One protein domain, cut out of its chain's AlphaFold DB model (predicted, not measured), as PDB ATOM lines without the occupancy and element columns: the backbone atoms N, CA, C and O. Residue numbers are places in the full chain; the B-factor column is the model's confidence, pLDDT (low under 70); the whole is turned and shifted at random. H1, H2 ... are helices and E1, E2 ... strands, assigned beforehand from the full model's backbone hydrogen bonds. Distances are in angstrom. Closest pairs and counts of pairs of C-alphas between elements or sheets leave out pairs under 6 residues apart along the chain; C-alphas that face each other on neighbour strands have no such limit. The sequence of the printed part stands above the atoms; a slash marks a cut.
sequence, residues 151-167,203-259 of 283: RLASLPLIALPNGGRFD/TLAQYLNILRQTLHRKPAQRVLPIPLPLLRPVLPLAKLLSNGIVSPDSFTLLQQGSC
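AT A GLANCE: This is residues 151 to 167 and 203 to 259 of the 283 residues of the protein "Epimerase domain-containing protein" of Eikenella corrodens CC92I (UniProt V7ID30). A short ribbon of two parallel strands, E1 beside E2, bridges two groups of helices: H2, the longest helix, with the small H1 beside it, lies toward the end where the strands begin, and H3, H4 and H5 lie beyond the end where they finish. The two groups have no contact with each other, and H2 comes near the ribbon with its residues 204 to 209. The printed part has 74 residues, with five named helices and two named strands in the order H1, E1, H2, E2, H3, H4, H5; the class is mixed, helices and strands. The whole is compact, with a radius of gyration of the C-alphas of 12.5 A, and its C-alphas span 34 by 25 by 20 A.

HOW THE PARTS SIT: E1, residues 157 to 161, and E2, residues 222 to 226, are parallel neighbours at 30 degrees. N 160 and O 224 are 2.9 A apart and N 224 and O 158 are 2.8 A apart, both within hydrogen-bond range. H2, residues 204 to 216, comes closest to E2 with the C-alphas of Ala 205 and Val 223, 7.4 A apart. H1, residues 151 to 154, touches H2, the closest C-alphas being those of Ala 153 and Arg 212 at 4.9 A. H3, residues 228 to 231, comes within 5.9 A of E1, between the C-alphas of Leu 228 and Pro 161. H4, residues 235 to 241, and H3 meet only through their link. H4 and H5, residues 248 to 256, only just touch, with 3 pairs of C-alphas within 8 A; the closest are those of Leu 235 and Pro 248, 5.9 A apart. They run opposite ways at a steep tilt of 59 degrees. H2 is apart from H3, H4 and H5. In H2 and H5 every O i to N i+4 pair is within hydrogen-bond range, in H4 2 of 3 are, and H1 and H3 are too short for such a pair.

IN THESE COORDINATES: E1 measures 13.5 A from first to last C-alpha and E2 12.8 A. H2 measures 16.9 A, H5 12.5 A and H4 9.8 A, while H1 and H3 have 4 residues each. H1 begins at C-alpha 151, (18.618, 25.606, 120.061). E2 begins at C-alpha 222, (7.167, 19.109, 127.159), and H5 ends at C-alpha 256, (17.201, 4.658, 110.651).

THE WHOLE: The two C-alphas farthest apart are those of Arg 217 and Pro 233, at 35.2 A. Residues 168 to 202 are not printed, and C-alphas 167 and 203 are 4.6 A apart across this cut, which falls in the link from E1 to H2. Of the links that are printed whole, none is long; H4 to H5 is short and the others are tight. The mean pLDDT of the printed part is 83.3, and residues 236 to 245 are under 70.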
ATOM      1  N   ARG A 151      19.761  24.703 120.281       87.50
ATOM      2  CA  ARG A 151      18.618  25.606 120.061       87.50
ATOM      3  C   ARG A 151      17.296  24.901 120.352       87.50
ATOM      4  O   ARG A 151      16.485  25.442 121.099       87.50
ATOM      5  N   LEU A 152      17.106  23.682 119.848       87.75
ATOM      6  CA  LEU A 152      15.911  22.876 120.121       87.75
ATOM      7  C   LEU A 152      15.754  22.580 121.622       87.75
ATOM      8  O   LEU A 152      14.663  22.741 122.163       87.75
ATOM      9  N   ALA A 153      16.848  22.263 122.320       90.50
ATOM     10  CA  ALA A 153      16.882  22.036 123.767       90.50
ATOM     11  C   ALA A 153      16.532  23.294 124.600       90.50
ATOM     12  O   ALA A 153      16.129  23.206 125.765       90.50
ATOM     13  N   SER A 154      16.644  24.495 124.022       90.56
ATOM     14  CA  SER A 154      16.327  25.749 124.723       90.56
ATOM     15  C   SER A 154      14.818  26.002 124.883       90.56
ATOM     16  O   SER A 154      14.408  26.703 125.819       90.56
ATOM     17  N   LEU A 155      13.976  25.370 124.057       89.75
ATOM     18  CA  LEU A 155      12.521  25.559 124.051       89.75
ATOM     19  C   LEU A 155      11.839  24.842 125.235       89.75
ATOM     20  O   LEU A 155      12.248  23.747 125.600       89.75
ATOM     21  N   PRO A 156      10.813  25.414 125.886       89.44
ATOM     22  CA  PRO A 156      10.075  24.723 126.955       89.44
ATOM     23  C   PRO A 156       9.099  23.654 126.436       89.44
ATOM     24  O   PRO A 156       8.783  22.704 127.153       89.44
ATOM     25  N   LEU A 157       8.641  23.810 125.193       91.94
ATOM     26  CA  LEU A 157       7.721  22.929 124.485       91.94
ATOM     27  C   LEU A 157       8.298  22.680 123.091       91.94
ATOM     28  O   LEU A 157       8.663  23.637 122.408       91.94
ATOM     29  N   ILE A 158       8.378  21.420 122.678       89.88
ATOM     30  CA  ILE A 158       8.858  21.046 121.348       89.88
ATOM     31  C   ILE A 158       7.934  20.006 120.729       89.88
ATOM     32  O   ILE A 158       7.506  19.062 121.392       89.88
ATOM     33  N   ALA A 159       7.628  20.179 119.448       88.44
ATOM     34  CA  ALA A 159       6.883  19.199 118.683       88.44
ATOM     35  C   ALA A 159       7.875  18.320 117.910       88.44
ATOM     36  O   ALA A 159       8.640  18.821 117.087       88.44
ATOM     37  N   LEU A 160       7.903  17.022 118.223       88.31
ATOM     38  CA  LEU A 160       8.840  16.066 117.634       88.31
ATOM     39  C   LEU A 160       8.084  14.979 116.863       88.31
ATOM     40  O   LEU A 160       7.066  14.478 117.359       88.31
ATOM     41  N   PRO A 161       8.590  14.544 115.695       85.38
ATOM     42  CA  PRO A 161       8.023  13.403 114.988       85.38
ATOM     43  C   PRO A 161       8.003  12.172 115.896       85.38
ATOM     44  O   PRO A 161       8.998  11.877 116.557       85.38
ATOM     45  N   ASN A 162       6.863  11.487 115.983       87.38
ATOM     46  CA  ASN A 162       6.655  10.335 116.869       87.38
ATOM     47  C   ASN A 162       7.089  10.572 118.339       87.38
ATOM     48  O   ASN A 162       7.522   9.653 119.034       87.38
ATOM     49  N   GLY A 163       7.052  11.825 118.812       88.44
ATOM     50  CA  GLY A 163       7.507  12.197 120.154       88.44
ATOM     51  C   GLY A 163       9.022  12.087 120.365       88.44
ATOM     52  O   GLY A 163       9.467  12.018 121.505       88.44
ATOM     53  N   GLY A 164       9.817  12.048 119.292       88.75
ATOM     54  CA  GLY A 164      11.276  11.954 119.367       88.75
ATOM     55  C   GLY A 164      11.788  10.571 119.768       88.75
ATOM     56  O   GLY A 164      12.912  10.468 120.257       88.75
ATOM     57  N   ARG A 165      10.985   9.518 119.572       92.00
ATOM     58  CA  ARG A 165      11.354   8.111 119.802       92.00
ATOM     59  C   ARG A 165      12.206   7.571 118.647       92.00
ATOM     60  O   ARG A 165      11.804   6.645 117.954       92.00
ATOM     61  N   PHE A 166      13.340   8.222 118.417       92.44
ATOM     62  CA  PHE A 166      14.361   7.811 117.459       92.44
ATOM     63  C   PHE A 166      15.667   7.620 118.203       92.44
ATOM     64  O   PHE A 166      16.044   8.507 118.974       92.44
ATOM     65  N   ASP A 167      16.336   6.501 117.965       94.25
ATOM     66  CA  ASP A 167      17.553   6.161 118.686       94.25
ATOM     67  C   ASP A 167      18.751   6.945 118.141       94.25
ATOM     68  O   ASP A 167      19.041   6.967 116.943       94.25
ATOM     69  N   THR A 203      16.919   8.089 123.185       95.62
ATOM     70  CA  THR A 203      15.964   8.683 122.244       95.62
ATOM     71  C   THR A 203      16.330  10.146 121.974       95.62
ATOM     72  O   THR A 203      16.862  10.833 122.852       95.62
ATOM     73  N   LEU A 204      15.985  10.680 120.798       93.25
ATOM     74  CA  LEU A 204      16.157  12.104 120.483       93.25
ATOM     75  C   LEU A 204      15.536  13.010 121.564       93.25
ATOM     76  O   LEU A 204      16.140  14.008 121.958       93.25
ATOM     77  N   ALA A 205      14.355  12.655 122.079       94.06
ATOM     78  CA  ALA A 205      13.708  13.396 123.162       94.06
ATOM     79  C   ALA A 205      14.524  13.375 124.469       94.06
ATOM     80  O   ALA A 205      14.657  14.407 125.130       94.06
ATOM     81  N   GLN A 206      15.096  12.226 124.845       95.19
ATOM     82  CA  GLN A 206      15.986  12.128 126.009       95.19
ATOM     83  C   GLN A 206      17.254  12.954 125.807       95.19
ATOM     84  O   GLN A 206      17.635  13.705 126.700       95.19
ATOM     85  N   TYR A 207      17.867  12.876 124.626       94.88
ATOM     86  CA  TYR A 207      19.062  13.649 124.310       94.88
ATOM     87  C   TYR A 207      18.820  15.163 124.419       94.88
ATOM     88  O   TYR A 207      19.573  15.861 125.097       94.88
ATOM     89  N   LEU A 208      17.731  15.674 123.835       94.12
ATOM     90  CA  LEU A 208      17.357  17.090 123.950       94.12
ATOM     91  C   LEU A 208      17.107  17.518 125.402       94.12
ATOM     92  O   LEU A 208      17.513  18.610 125.803       94.12
ATOM     93  N   ASN A 209      16.481  16.653 126.202       94.62
ATOM     94  CA  ASN A 209      16.271  16.909 127.625       94.62
ATOM     95  C   ASN A 209      17.581  16.944 128.417       94.62
ATOM     96  O   ASN A 209      17.739  17.830 129.255       94.62
ATOM     97  N   ILE A 210      18.530  16.053 128.119       94.31
ATOM     98  CA  ILE A 210      19.864  16.073 128.730       94.31
ATOM     99  C   ILE A 210      20.557  17.395 128.406       94.31
ATOM    100  O   ILE A 210      20.956  18.105 129.325       94.31
ATOM    101  N   LEU A 211      20.609  17.796 127.130       92.75
ATOM    102  CA  LEU A 211      21.194  19.083 126.735       92.75
ATOM    103  C   LEU A 211      20.516  20.266 127.437       92.75
ATOM    104  O   LEU A 211      21.174  21.228 127.830       92.75
ATOM    105  N   ARG A 212      19.194  20.216 127.615       93.75
ATOM    106  CA  ARG A 212      18.450  21.258 128.326       93.75
ATOM    107  C   ARG A 212      18.821  21.348 129.801       93.75
ATOM    108  O   ARG A 212      18.962  22.454 130.324       93.75
ATOM    109  N   GLN A 213      18.954  20.213 130.467       93.31
ATOM    110  CA  GLN A 213      19.296  20.167 131.882       93.31
ATOM    111  C   GLN A 213      20.752  20.580 132.110       93.31
ATOM    112  O   GLN A 213      21.016  21.399 132.987       93.31
ATOM    113  N   THR A 214      21.681  20.095 131.285       91.50
ATOM    114  CA  THR A 214      23.119  20.332 131.475       91.50
ATOM    115  C   THR A 214      23.562  21.710 130.984       91.50
ATOM    116  O   THR A 214      24.293  22.404 131.688       91.50
ATOM    117  N   LEU A 215      23.091  22.159 129.812       88.38
ATOM    118  CA  LEU A 215      23.510  23.440 129.224       88.38
ATOM    119  C   LEU A 215      22.637  24.607 129.660       88.38
ATOM    120  O   LEU A 215      23.151  25.675 129.986       88.38
ATOM    121  N   HIS A 216      21.314  24.420 129.643       88.75
ATOM    122  CA  HIS A 216      20.368  25.501 129.929       88.75
ATOM    123  C   HIS A 216      19.942  25.548 131.398       88.75
ATOM    124  O   HIS A 216      19.324  26.535 131.791       88.75
ATOM    125  N   ARG A 217      20.256  24.517 132.199       91.25
ATOM    126  CA  ARG A 217      19.851  24.389 133.614       91.25
ATOM    127  C   ARG A 217      18.342  24.566 133.809       91.25
ATOM    128  O   ARG A 217      17.889  25.218 134.747       91.25
ATOM    129  N   LYS A 218      17.555  24.015 132.879       92.06
ATOM    130  CA  LYS A 218      16.086  24.112 132.851       92.06
ATOM    131  C   LYS A 218      15.435  22.740 133.080       92.06
ATOM    132  O   LYS A 218      16.031  21.725 132.720       92.06
ATOM    133  N   PRO A 219      14.200  22.695 133.621       91.81
ATOM    134  CA  PRO A 219      13.448  21.449 133.764       91.81
ATOM    135  C   PRO A 219      13.149  20.820 132.399       91.81
ATOM    136  O   PRO A 219      13.218  21.501 131.370       91.81
ATOM    137  N   ALA A 220      12.794  19.532 132.400       91.56
ATOM    138  CA  ALA A 220      12.511  18.765 131.188       91.56
ATOM    139  C   ALA A 220      11.484  19.459 130.272       91.56
ATOM    140  O   ALA A 220      10.541  20.110 130.731       91.56
ATOM    141  N   GLN A 221      11.688  19.327 128.963       90.94
ATOM    142  CA  GLN A 221      10.790  19.849 127.939       90.94
ATOM    143  C   GLN A 221       9.483  19.069 127.922       90.94
ATOM    144  O   GLN A 221       9.462  17.847 128.087       90.94
ATOM    145  N   ARG A 222       8.394  19.767 127.609       92.12
ATOM    146  CA  ARG A 222       7.167  19.109 127.159       92.12
ATOM    147  C   ARG A 222       7.341  18.722 125.692       92.12
ATOM    148  O   ARG A 222       7.667  19.574 124.866       92.12
ATOM    149  N   VAL A 223       7.122  17.449 125.372       92.62
ATOM    150  CA  VAL A 223       7.229  16.932 124.003       92.62
ATOM    151  C   VAL A 223       5.834  16.660 123.457       92.62
ATOM    152  O   VAL A 223       5.099  15.846 124.012       92.62
ATOM    153  N   LEU A 224       5.479  17.331 122.363       91.44
ATOM    154  CA  LEU A 224       4.260  17.061 121.607       91.44
ATOM    155  C   LEU A 224       4.580  16.064 120.485       91.44
ATOM    156  O   LEU A 224       5.384  16.386 119.605       91.44
ATOM    157  N   PRO A 225       3.996  14.856 120.493       90.62
ATOM    158  CA  PRO A 225       4.212  13.902 119.420       90.62
ATOM    159  C   PRO A 225       3.463  14.347 118.162       90.62
ATOM    160  O   PRO A 225       2.250  14.531 118.187       90.62
ATOM    161  N   ILE A 226       4.183  14.477 117.047       86.38
ATOM    162  CA  ILE A 226       3.572  14.671 115.731       86.38
ATOM    163  C   ILE A 226       3.518  13.314 115.007       86.38
ATOM    164  O   ILE A 226       4.572  12.706 114.787       86.38
ATOM    165  N   PRO A 227       2.330  12.828 114.606       85.00
ATOM    166  CA  PRO A 227       2.203  11.642 113.764       85.00
ATOM    167  C   PRO A 227       2.982  11.780 112.449       85.00
ATOM    168  O   PRO A 227       2.843  12.768 111.729       85.00
ATOM    169  N   LEU A 228       3.777  10.764 112.103       79.31
ATOM    170  CA  LEU A 228       4.641  10.777 110.911       79.31
ATOM    171  C   LEU A 228       3.904  11.050 109.582       79.31
ATOM    172  O   LEU A 228       4.466  11.774 108.755       79.31
ATOM    173  N   PRO A 229       2.667  10.555 109.350       79.94
ATOM    174  CA  PRO A 229       1.934  10.845 108.117       79.94
ATOM    175  C   PRO A 229       1.675  12.339 107.889       79.94
ATOM    176  O   PRO A 229       1.665  12.784 106.746       79.94
ATOM    177  N   LEU A 230       1.533  13.122 108.966       77.94
ATOM    178  CA  LEU A 230       1.266  14.562 108.892       77.94
ATOM    179  C   LEU A 230       2.518  15.381 108.553       77.94
ATOM    180  O   LEU A 230       2.411  16.500 108.061       77.94
ATOM    181  N   LEU A 231       3.710  14.832 108.800       73.56
ATOM    182  CA  LEU A 231       4.981  15.526 108.581       73.56
ATOM    183  C   LEU A 231       5.506  15.392 107.155       73.56
ATOM    184  O   LEU A 231       6.109  16.334 106.648       73.56
ATOM    185  N   ARG A 232       5.265  14.251 106.498       71.00
ATOM    186  CA  ARG A 232       5.748  13.973 105.134       71.00
ATOM    187  C   ARG A 232       5.507  15.114 104.127       71.00
ATOM    188  O   ARG A 232       6.472  15.472 103.455       71.00
ATOM    189  N   PRO A 233       4.312  15.735 104.036       71.94
ATOM    190  CA  PRO A 233       4.086  16.835 103.092       71.94
ATOM    191  C   PRO A 233       4.762  18.157 103.500       71.94
ATOM    192  O   PRO A 233       4.965  19.023 102.655       71.94
ATOM    193  N   VAL A 234       5.135  18.325 104.774       70.19
ATOM    194  CA  VAL A 234       5.678  19.583 105.326       70.19
ATOM    195  C   VAL A 234       7.212  19.621 105.283       70.19
ATOM    196  O   VAL A 234       7.809  20.697 105.260       70.19
ATOM    197  N   LEU A 235       7.879  18.464 105.225       70.75
ATOM    198  CA  LEU A 235       9.347  18.362 105.204       70.75
ATOM    199  C   LEU A 235      10.033  19.157 104.071       70.75
ATOM    200  O   LEU A 235      11.055  19.790 104.348       70.75
ATOM    201  N   PRO A 236       9.510  19.203 102.827       66.25
ATOM    202  CA  PRO A 236      10.092  20.040 101.775       66.25
ATOM    203  C   PRO A 236      10.061  21.537 102.115       66.25
ATOM    204  O   PRO A 236      11.023  22.252 101.838       66.25
ATOM    205  N   LEU A 237       8.997  22.005 102.779       61.31
ATOM    206  CA  LEU A 237       8.858  23.393 103.225       61.31
ATOM    207  C   LEU A 237       9.781  23.694 104.419       61.31
ATOM    208  O   LEU A 237      10.428  24.741 104.469       61.31
ATOM    209  N   ALA A 238       9.920  22.743 105.346       63.53
ATOM    210  CA  ALA A 238      10.843  22.847 106.477       63.53
ATOM    211  C   ALA A 238      12.320  22.912 106.037       63.53
ATOM    212  O   ALA A 238      13.121  23.588 106.688       63.53
ATOM    213  N   LYS A 239      12.681  22.283 104.909       63.88
ATOM    214  CA  LYS A 239      14.026  22.376 104.311       63.88
ATOM    215  C   LYS A 239      14.387  23.816 103.955       63.88
ATOM    216  O   LYS A 239      15.510  24.240 104.225       63.88
ATOM    217  N   LEU A 240      13.431  24.568 103.408       58.94
ATOM    218  CA  LEU A 240      13.614  25.973 103.044       58.94
ATOM    219  C   LEU A 240      13.777  26.861 104.288       58.94
ATOM    220  O   LEU A 240      14.643  27.727 104.319       58.94
ATOM    221  N   LEU A 241      12.994  26.594 105.338       55.12
ATOM    222  CA  LEU A 241      12.991  27.383 106.577       55.12
ATOM    223  C   LEU A 241      14.170  27.077 107.519       55.12
ATOM    224  O   LEU A 241      14.517  27.901 108.361       55.12
ATOM    225  N   SER A 242      14.789  25.900 107.401       56.78
ATOM    226  CA  SER A 242      15.862  25.431 108.296       56.78
ATOM    227  C   SER A 242      17.264  25.484 107.680       56.78
ATOM    228  O   SER A 242      18.177  24.826 108.184       56.78
ATOM    229  N   ASN A 243      17.450  26.218 106.575       58.47
ATOM    230  CA  ASN A 243      18.695  26.223 105.792       58.47
ATOM    231  C   ASN A 243      19.175  24.802 105.425       58.47
ATOM    232  O   ASN A 243      20.371  24.506 105.409       58.47
ATOM    233  N   GLY A 244      18.231  23.897 105.161       59.69
ATOM    234  CA  GLY A 244      18.495  22.526 104.739       59.69
ATOM    235  C   GLY A 244      18.829  21.522 105.844       59.69
ATOM    236  O   GLY A 244      19.033  20.360 105.507       59.69
ATOM    237  N   ILE A 245      18.877  21.910 107.127       61.22
ATOM    238  CA  ILE A 245      19.190  20.965 108.220       61.22
ATOM    239  C   ILE A 245      18.006  20.034 108.514       61.22
ATOM    240  O   ILE A 245      18.197  18.855 108.792       61.22
ATOM    241  N   VAL A 246      16.774  20.536 108.420       70.00
ATOM    242  CA  VAL A 246      15.565  19.708 108.489       70.00
ATOM    243  C   VAL A 246      15.150  19.382 107.060       70.00
ATOM    244  O   VAL A 246      14.432  20.142 106.421       70.00
ATOM    245  N   SER A 247      15.653  18.268 106.539       71.56
ATOM    246  CA  SER A 247      15.373  17.781 105.186       71.56
ATOM    247  C   SER A 247      14.732  16.387 105.218       71.56
ATOM    248  O   SER A 247      14.860  15.689 106.229       71.56
ATOM    249  N   PRO A 248      14.075  15.945 104.125       74.81
ATOM    250  CA  PRO A 248      13.643  14.554 103.982       74.81
ATOM    251  C   PRO A 248      14.781  13.558 104.240       74.81
ATOM    252  O   PRO A 248      14.584  12.587 104.957       74.81
ATOM    253  N   ASP A 249      15.988  13.858 103.757       79.00
ATOM    254  CA  ASP A 249      17.178  13.030 103.972       79.00
ATOM    255  C   ASP A 249      17.551  12.925 105.452       79.00
ATOM    256  O   ASP A 249      17.733  11.830 105.974       79.00
ATOM    257  N   SER A 250      17.607  14.059 106.158       77.75
ATOM    258  CA  SER A 250      17.917  14.078 107.594       77.75
ATOM    259  C   SER A 250      16.851  13.347 108.408       77.75
ATOM    260  O   SER A 250      17.159  12.739 109.429       77.75
ATOM    261  N   PHE A 251      15.598  13.375 107.948       80.81
ATOM    262  CA  PHE A 251      14.514  12.609 108.546       80.81
ATOM    263  C   PHE A 251      14.660  11.104 108.289       80.81
ATOM    264  O   PHE A 251      14.526  10.335 109.234       80.81
ATOM    265  N   THR A 252      15.005  10.679 107.070       83.12
ATOM    266  CA  THR A 252      15.320   9.272 106.761       83.12
ATOM    267  C   THR A 252      16.450   8.755 107.650       83.12
ATOM    268  O   THR A 252      16.297   7.708 108.275       83.12
ATOM    269  N   LEU A 253      17.538   9.524 107.793       85.88
ATOM    270  CA  LEU A 253      18.651   9.173 108.685       85.88
ATOM    271  C   LEU A 253      18.211   9.096 110.152       85.88
ATOM    272  O   LEU A 253      18.605   8.190 110.879       85.88
ATOM    273  N   LEU A 254      17.356  10.023 110.594       84.75
ATOM    274  CA  LEU A 254      16.809   9.997 111.947       84.75
ATOM    275  C   LEU A 254      15.932   8.756 112.185       84.75
ATOM    276  O   LEU A 254      15.988   8.180 113.266       84.75
ATOM    277  N   GLN A 255      15.142   8.332 111.193       84.75
ATOM    278  CA  GLN A 255      14.312   7.126 111.287       84.75
ATOM    279  C   GLN A 255      15.137   5.836 111.326       84.75
ATOM    280  O   GLN A 255      14.728   4.892 111.995       84.75
ATOM    281  N   GLN A 256      16.271   5.793 110.625       84.69
ATOM    282  CA  GLN A 256      17.201   4.658 110.651       84.69
ATOM    283  C   GLN A 256      17.946   4.536 111.987       84.69
ATOM    284  O   GLN A 256      18.369   3.443 112.355       84.69
ATOM    285  N   GLY A 257      18.072   5.643 112.721       85.69
ATOM    286  CA  GLY A 257      18.803   5.711 113.980       85.69
ATOM    287  C   GLY A 257      20.301   5.944 113.777       85.69
ATOM    288  O   GLY A 257      20.870   5.714 112.713       85.69
ATOM    289  N   SER A 258      20.958   6.445 114.822       87.88
ATOM    290  CA  SER A 258      22.392   6.764 114.811       87.88
ATOM    291  C   SER A 258      23.085   6.131 116.015       87.88
ATOM    292  O   SER A 258      23.618   6.829 116.881       87.88
ATOM    293  N   CYS A 259      23.021   4.801 116.077       93.50
ATOM    294  CA  CYS A 259      23.591   3.977 117.139       93.50
ATOM    295  C   CYS A 259      24.491   2.898 116.540       93.50
ATOM    296  O   CYS A 259      24.210   2.373 115.464       93.50
TER     297      CYS A 259